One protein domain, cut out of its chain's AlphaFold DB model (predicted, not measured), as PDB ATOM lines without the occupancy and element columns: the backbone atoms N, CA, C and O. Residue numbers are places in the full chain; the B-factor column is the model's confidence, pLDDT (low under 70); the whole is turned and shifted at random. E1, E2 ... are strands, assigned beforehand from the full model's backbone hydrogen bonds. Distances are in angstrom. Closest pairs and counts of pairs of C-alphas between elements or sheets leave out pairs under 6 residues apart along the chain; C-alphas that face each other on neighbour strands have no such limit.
ATOM      1  N   ALA A  36     100.334 141.308 133.325       97.12
ATOM      2  CA  ALA A  36     100.854 141.551 134.662       97.12
ATOM      3  C   ALA A  36     102.327 141.169 134.735       97.12
ATOM      4  O   ALA A  36     102.777 140.258 134.040       97.12
ATOM      5  N   SER A  37     103.049 141.848 135.619       97.56
ATOM      6  CA  SER A  37     104.439 141.561 135.929       97.56
ATOM      7  C   SER A  37     104.620 141.584 137.433       97.56
ATOM      8  O   SER A  37     104.367 142.599 138.078       97.56
ATOM      9  N   VAL A  38     104.992 140.444 138.002       97.50
ATOM     10  CA  VAL A  38     105.039 140.259 139.453       97.50
ATOM     11  C   VAL A  38     106.426 139.787 139.834       97.50
ATOM     12  O   VAL A  38     106.903 138.792 139.294       97.50
ATOM     13  N   LEU A  39     107.071 140.490 140.764       97.69
ATOM     14  CA  LEU A  39     108.345 140.058 141.329       97.69
ATOM     15  C   LEU A  39     108.211 138.653 141.920       97.69
ATOM     16  O   LEU A  39     107.236 138.332 142.601       97.69
ATOM     17  N   THR A  40     109.204 137.817 141.660       94.25
ATOM     18  CA  THR A  40     109.294 136.476 142.234       94.25
ATOM     19  C   THR A  40     110.611 136.368 142.987       94.25
ATOM     20  O   THR A  40     111.664 136.559 142.392       94.25
ATOM     21  N   GLY A  41     110.557 136.064 144.283       88.06
ATOM     22  CA  GLY A  41     111.730 136.049 145.160       88.06
ATOM     23  C   GLY A  41     111.828 137.291 146.048       88.06
ATOM     24  O   GLY A  41     110.900 138.093 146.115       88.06
ATOM     25  N   GLU A  42     112.942 137.408 146.766       89.75
ATOM     26  CA  GLU A  42     113.138 138.434 147.804       89.75
ATOM     27  C   GLU A  42     113.807 139.716 147.278       89.75
ATOM     28  O   GLU A  42     113.704 140.768 147.904       89.75
ATOM     29  N   GLN A  43     114.473 139.642 146.123       94.19
ATOM     30  CA  GLN A  43     115.229 140.746 145.533       94.19
ATOM     31  C   GLN A  43     114.411 141.447 144.436       94.19
ATOM     32  O   GLN A  43     113.897 140.799 143.523       94.19
ATOM     33  N   SER A  44     114.315 142.776 144.514       94.38
ATOM     34  CA  SER A  44     113.538 143.612 143.585       94.38
ATOM     35  C   SER A  44     114.321 144.132 142.379       94.38
ATOM     36  O   SER A  44     113.713 144.508 141.378       94.38
ATOM     37  N   ASP A  45     115.648 144.173 142.468       95.88
ATOM     38  CA  ASP A  45     116.542 144.840 141.515       95.88
ATOM     39  C   ASP A  45     117.925 144.178 141.487       95.88
ATOM     40  O   ASP A  45     118.256 143.405 142.374       95.88
ATOM     41  N   GLY A  46     118.741 144.455 140.469       97.25
ATOM     42  CA  GLY A  46     120.081 143.880 140.340       97.25
ATOM     43  C   GLY A  46     120.105 142.448 139.794       97.25
ATOM     44  O   GLY A  46     119.072 141.822 139.547       97.25
ATOM     45  N   VAL A  47     121.315 141.925 139.573       98.00
ATOM     46  CA  VAL A  47     121.525 140.567 139.040       98.00
ATOM     47  C   VAL A  47     120.890 139.531 139.964       98.00
ATOM     48  O   VAL A  47     121.108 139.555 141.172       98.00
ATOM     49  N   GLY A  48     120.120 138.611 139.383       97.25
ATOM     50  CA  GLY A  48     119.399 137.574 140.117       97.25
ATOM     51  C   GLY A  48     117.955 137.922 140.476       97.25
ATOM     52  O   GLY A  48     117.191 136.989 140.710       97.25
ATOM     53  N   ALA A  49     117.542 139.196 140.438       97.94
ATOM     54  CA  ALA A  49     116.135 139.566 140.596       97.94
ATOM     55  C   ALA A  49     115.276 138.894 139.513       97.94
ATOM     56  O   ALA A  49     115.712 138.739 138.365       97.94
ATOM     57  N   GLN A  50     114.064 138.472 139.872       97.75
ATOM     58  CA  GLN A  50     113.190 137.720 138.972       97.75
ATOM     59  C   GLN A  50     111.782 138.295 138.946       97.75
ATOM     60  O   GLN A  50     111.292 138.855 139.929       97.75
ATOM     61  N   ARG A  51     111.103 138.088 137.820       97.50
ATOM     62  CA  ARG A  51     109.680 138.383 137.684       97.50
ATOM     63  C   ARG A  51     108.960 137.313 136.889       97.50
ATOM     64  O   ARG A  51     109.526 136.687 135.992       97.50
ATOM     65  N   ARG A  52     107.682 137.146 137.202       97.75
ATOM     66  CA  ARG A  52     106.713 136.376 136.437       97.75
ATOM     67  C   ARG A  52     105.867 137.330 135.606       97.75
ATOM     68  O   ARG A  52     105.152 138.166 136.156       97.75
ATOM     69  N   CYS A  53     105.920 137.146 134.295       97.81
ATOM     70  CA  CYS A  53     105.148 137.889 133.315       97.81
ATOM     71  C   CYS A  53     103.952 137.047 132.868       97.81
ATOM     72  O   CYS A  53     104.107 135.931 132.365       97.81
ATOM     73  N   GLU A  54     102.752 137.584 133.045       97.19
ATOM     74  CA  GLU A  54     101.512 137.019 132.520       97.19
ATOM     75  C   GLU A  54     101.199 137.684 131.178       97.19
ATOM     76  O   GLU A  54     101.149 138.911 131.085       97.19
ATOM     77  N   VAL A  55     100.940 136.891 130.139       95.31
ATOM     78  CA  VAL A  55     100.632 137.380 128.786       95.31
ATOM     79  C   VAL A  55      99.362 136.715 128.248       95.31
ATOM     80  O   VAL A  55      98.881 135.716 128.798       95.31
ATOM     81  N   PRO A  56      98.735 137.234 127.179       93.38
ATOM     82  CA  PRO A  56      97.676 136.502 126.500       93.38
ATOM     83  C   PRO A  56      98.148 135.101 126.088       93.38
ATOM     84  O   PRO A  56      99.088 134.943 125.318       93.38
ATOM     85  N   GLY A  57      97.482 134.069 126.609       90.50
ATOM     86  CA  GLY A  57      97.763 132.686 126.232       90.50
ATOM     87  C   GLY A  57      98.952 132.040 126.942       90.50
ATOM     88  O   GLY A  57      99.351 130.964 126.514       90.50
ATOM     89  N   GLY A  58      99.502 132.618 128.014       94.75
ATOM     90  CA  GLY A  58     100.576 131.966 128.761       94.75
ATOM     91  C   GLY A  58     101.252 132.832 129.812       94.75
ATOM     92  O   GLY A  58     100.771 133.904 130.166       94.75
ATOM     93  N   TRP A  59     102.385 132.341 130.297       96.12
ATOM     94  CA  TRP A  59     103.240 133.047 131.242       96.12
ATOM     95  C   TRP A  59     104.695 132.632 131.072       96.12
ATOM     96  O   TRP A  59     104.982 131.532 130.594       96.12
ATOM     97  N   PHE A  60     105.611 133.478 131.526       96.44
ATOM     98  CA  PHE A  60     107.029 133.153 131.632       96.44
ATOM     99  C   PHE A  60     107.651 133.799 132.868       96.44
ATOM    100  O   PHE A  60     107.129 134.774 133.404       96.44
ATOM    101  N   ILE A  61     108.743 133.218 133.349       97.12
ATOM    102  CA  ILE A  61     109.617 133.804 134.360       97.12
ATOM    103  C   ILE A  61     110.861 134.289 133.643       97.12
ATOM    104  O   ILE A  61     111.405 133.581 132.797       97.12
ATOM    105  N   GLU A  62     111.345 135.456 134.026       96.75
ATOM    106  CA  GLU A  62     112.660 135.922 133.626       96.75
ATOM    107  C   GLU A  62     113.471 136.397 134.823       96.75
ATOM    108  O   GLU A  62     112.931 136.732 135.882       96.75
ATOM    109  N   ARG A  63     114.789 136.371 134.649       97.75
ATOM    110  CA  ARG A  63     115.775 136.720 135.666       97.75
ATOM    111  C   ARG A  63     116.767 137.715 135.091       97.75
ATOM    112  O   ARG A  63     117.235 137.535 133.970       97.75
ATOM    113  N   VAL A  64     117.144 138.712 135.881       98.25
ATOM    114  CA  VAL A  64     118.216 139.644 135.526       98.25
ATOM    115  C   VAL A  64     119.550 138.898 135.467       98.25
ATOM    116  O   VAL A  64     120.015 138.363 136.475       98.25
ATOM    117  N   ALA A  65     120.168 138.890 134.289       98.19
ATOM    118  CA  ALA A  65     121.468 138.279 134.025       98.19
ATOM    119  C   ALA A  65     122.614 139.302 134.005       98.19
ATOM    120  O   ALA A  65     123.734 138.968 134.382       98.19
ATOM    121  N   ALA A  66     122.334 140.552 133.623       98.25
ATOM    122  CA  ALA A  66     123.293 141.653 133.696       98.25
ATOM    123  C   ALA A  66     122.610 142.953 134.129       98.25
ATOM    124  O   ALA A  66     121.467 143.221 133.747       98.25
ATOM    125  N   TRP A  67     123.336 143.751 134.911       98.06
ATOM    126  CA  TRP A  67     122.877 145.032 135.437       98.06
ATOM    127  C   TRP A  67     124.041 146.022 135.495       98.06
ATOM    128  O   TRP A  67     124.843 146.019 136.427       98.06
ATOM    129  N   GLU A  68     124.119 146.883 134.492       97.88
ATOM    130  CA  GLU A  68     125.101 147.956 134.387       97.88
ATOM    131  C   GLU A  68     124.346 149.283 134.298       97.88
ATOM    132  O   GLU A  68     123.714 149.554 133.268       97.88
ATOM    133  N   PRO A  69     124.379 150.115 135.355       97.25
ATOM    134  CA  PRO A  69     123.593 151.337 135.426       97.25
ATOM    135  C   PRO A  69     123.666 152.185 134.157       97.25
ATOM    136  O   PRO A  69     124.746 152.580 133.716       97.25
ATOM    137  N   ILE A  70     122.493 152.487 133.590       96.75
ATOM    138  CA  ILE A  70     122.302 153.384 132.438       96.75
ATOM    139  C   ILE A  70     122.936 152.850 131.129       96.75
ATOM    140  O   ILE A  70     122.969 153.552 130.112       96.75
ATOM    141  N   GLN A  71     123.426 151.609 131.130       95.88
ATOM    142  CA  GLN A  71     124.107 150.982 129.996       95.88
ATOM    143  C   GLN A  71     123.413 149.692 129.571       95.88
ATOM    144  O   GLN A  71     122.952 149.604 128.436       95.88
ATOM    145  N   THR A  72     123.278 148.734 130.491       97.56
ATOM    146  CA  THR A  72     122.875 147.368 130.147       97.56
ATOM    147  C   THR A  72     121.934 146.797 131.198       97.56
ATOM    148  O   THR A  72     122.290 146.667 132.366       97.56
ATOM    149  N   LEU A  73     120.743 146.387 130.768       97.94
ATOM    150  CA  LEU A  73     119.862 145.493 131.514       97.94
ATOM    151  C   LEU A  73     119.634 144.262 130.639       97.94
ATOM    152  O   LEU A  73     119.064 144.385 129.555       97.94
ATOM    153  N   ALA A  74     120.088 143.093 131.087       98.00
ATOM    154  CA  ALA A  74     119.872 141.836 130.375       98.00
ATOM    155  C   ALA A  74     118.993 140.898 131.199       98.00
ATOM    156  O   ALA A  74     119.205 140.735 132.401       98.00
ATOM    157  N   LEU A  75     118.028 140.267 130.533       97.25
ATOM    158  CA  LEU A  75     117.069 139.337 131.119       97.25
ATOM    159  C   LEU A  75     117.183 137.989 130.408       97.25
ATOM    160  O   LEU A  75     117.275 137.924 129.183       97.25
ATOM    161  N   GLU A  76     117.168 136.914 131.183       96.56
ATOM    162  CA  GLU A  76     117.126 135.544 130.686       96.56
ATOM    163  C   GLU A  76     115.753 134.937 130.951       96.56
ATOM    164  O   GLU A  76     115.255 134.980 132.079       96.56
ATOM    165  N   LEU A  77     115.169 134.323 129.922       94.94
ATOM    166  CA  LEU A  77     113.939 133.549 130.047       94.94
ATOM    167  C   LEU A  77     114.222 132.228 130.770       94.94
ATOM    168  O   LEU A  77     115.047 131.427 130.336       94.94
ATOM    169  N   GLY A  78     113.512 132.009 131.872       92.12
ATOM    170  CA  GLY A  78     113.497 130.763 132.624       92.12
ATOM    171  C   GLY A  78     112.291 129.898 132.254       92.12
ATOM    172  O   GLY A  78     112.021 129.623 131.085       92.12
ATOM    173  N   ALA A  79     111.553 129.444 133.269       93.88
ATOM    174  CA  ALA A  79     110.364 128.623 133.069       93.88
ATOM    175  C   ALA A  79     109.266 129.395 132.327       93.88
ATOM    176  O   ALA A  79     108.986 130.550 132.641       93.88
ATOM    177  N   ALA A  80     108.590 128.733 131.392       93.88
ATOM    178  CA  ALA A  80     107.486 129.321 130.654       93.88
ATOM    179  C   ALA A  80     106.406 128.292 130.323       93.88
ATOM    180  O   ALA A  80     106.668 127.093 130.220       93.88
ATOM    181  N   ARG A  81     105.179 128.772 130.128       92.69
ATOM    182  CA  ARG A  81     104.041 127.970 129.689       92.69
ATOM    183  C   ARG A  81     103.228 128.738 128.663       92.69
ATOM    184  O   ARG A  81     102.559 129.710 128.999       92.69
ATOM    185  N   PHE A  82     103.189 128.205 127.449       86.94
ATOM    186  CA  PHE A  82     102.411 128.742 126.339       86.94
ATOM    187  C   PHE A  82     101.630 127.605 125.663       86.94
ATOM    188  O   PHE A  82     102.205 126.874 124.859       86.94
ATOM    189  N   PRO A  83     100.338 127.399 125.982       70.31
ATOM    190  CA  PRO A  83      99.501 126.348 125.396       70.31
ATOM    191  C   PRO A  83      99.499 126.229 123.860       70.31
ATOM    192  O   PRO A  83      99.194 125.150 123.362       70.31
ATOM    193  N   SER A  84      99.828 127.282 123.103       63.19
ATOM    194  CA  SER A  84      99.790 127.281 121.630       63.19
ATOM    195  C   SER A  84     101.155 127.369 120.930       63.19
ATOM    196  O   SER A  84     101.202 127.287 119.703       63.19
TER     197      SER A  84
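What this domain is: This is residues 36 to 84 of the 92 residues of an uncharacterized protein of Pseudonocardiales bacterium (UniProt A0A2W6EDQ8). A single ribbon-like sheet of four antiparallel strands, strongly twisted, with no named helix over either face. The two long strands E3 and E4 form a bent hairpin that makes the longest axis, and the shorter E2 and E1 line up beside one part of it, with the loop of residues 41 to 49 joining E1 to E2. The printed part has 49 residues with four named strands, E1, E2, E3 and E4 along the chain; the sheet's order is E1, E2, E3, E4, a meander, each strand the antiparallel neighbour of the one before. The class is all strand, and the whole is only just loose, close to compact, with a radius of gyration of the C-alphas of 11.6 A and spans of 36 by 21 by 16 A.

Where its parts are: The longest strand by residues is E3, residues 58 to 68, 29.8 A from first to last C-alpha; it bends by 52 degrees at residue 65. E4, residues 72 to 81, is 27.0 A long, bends by 52 degrees at residue 78 and ends at C-alpha 81 at (104.041, 127.970, 129.689). E2, residues 50 to 55, is 16.2 A long and begins at C-alpha 50 at (113.190, 137.720, 138.972). E1, residues 36 to 40, is 12.4 A long and begins at C-alpha 36 at (100.854, 141.551, 134.662).

How they stand to each other: The inner strands E2 and E3 form an antiparallel hairpin, with 142 degrees between their directions. Their C-alphas 50 and 63 face each other at 4.3 A, and N 53 and O 60 are within hydrogen-bond range at 2.8 A. E3 and the edge strand E4 form a second antiparallel hairpin, at 157 degrees. C-alphas 60 and 80 face each other at 4.0 A; N 61 and O 79 are 2.8 A apart, and N 72 and O 68 2.9 A, both within hydrogen-bond range. On the other side of E2 is the edge strand E1, antiparallel at 156 degrees, also a hairpin with E2. C-alphas 39 and 51 face each other at 4.2 A, and N 52 and O 38 are within hydrogen-bond range at 2.8 A. The edge strands E1 and E4 are apart.

The domain as a whole: The outline is elongated, and the two C-alphas farthest apart, those of Pro 69 and Ser 84, are 36.5 A from each other. From edge to edge of the sheet the strands' lines turn by 83 degrees, and its C-alphas lie up to 7.2 A off their best plane. The links from E2 to E3 and from E3 to E4 are tight, with 2 and 3 residues; the link from E1 to E2 is short, with 9 residues. The printed part has no cut. Its mean pLDDT is 94.7, and residue 84 is the one printed residue under 70 in this model.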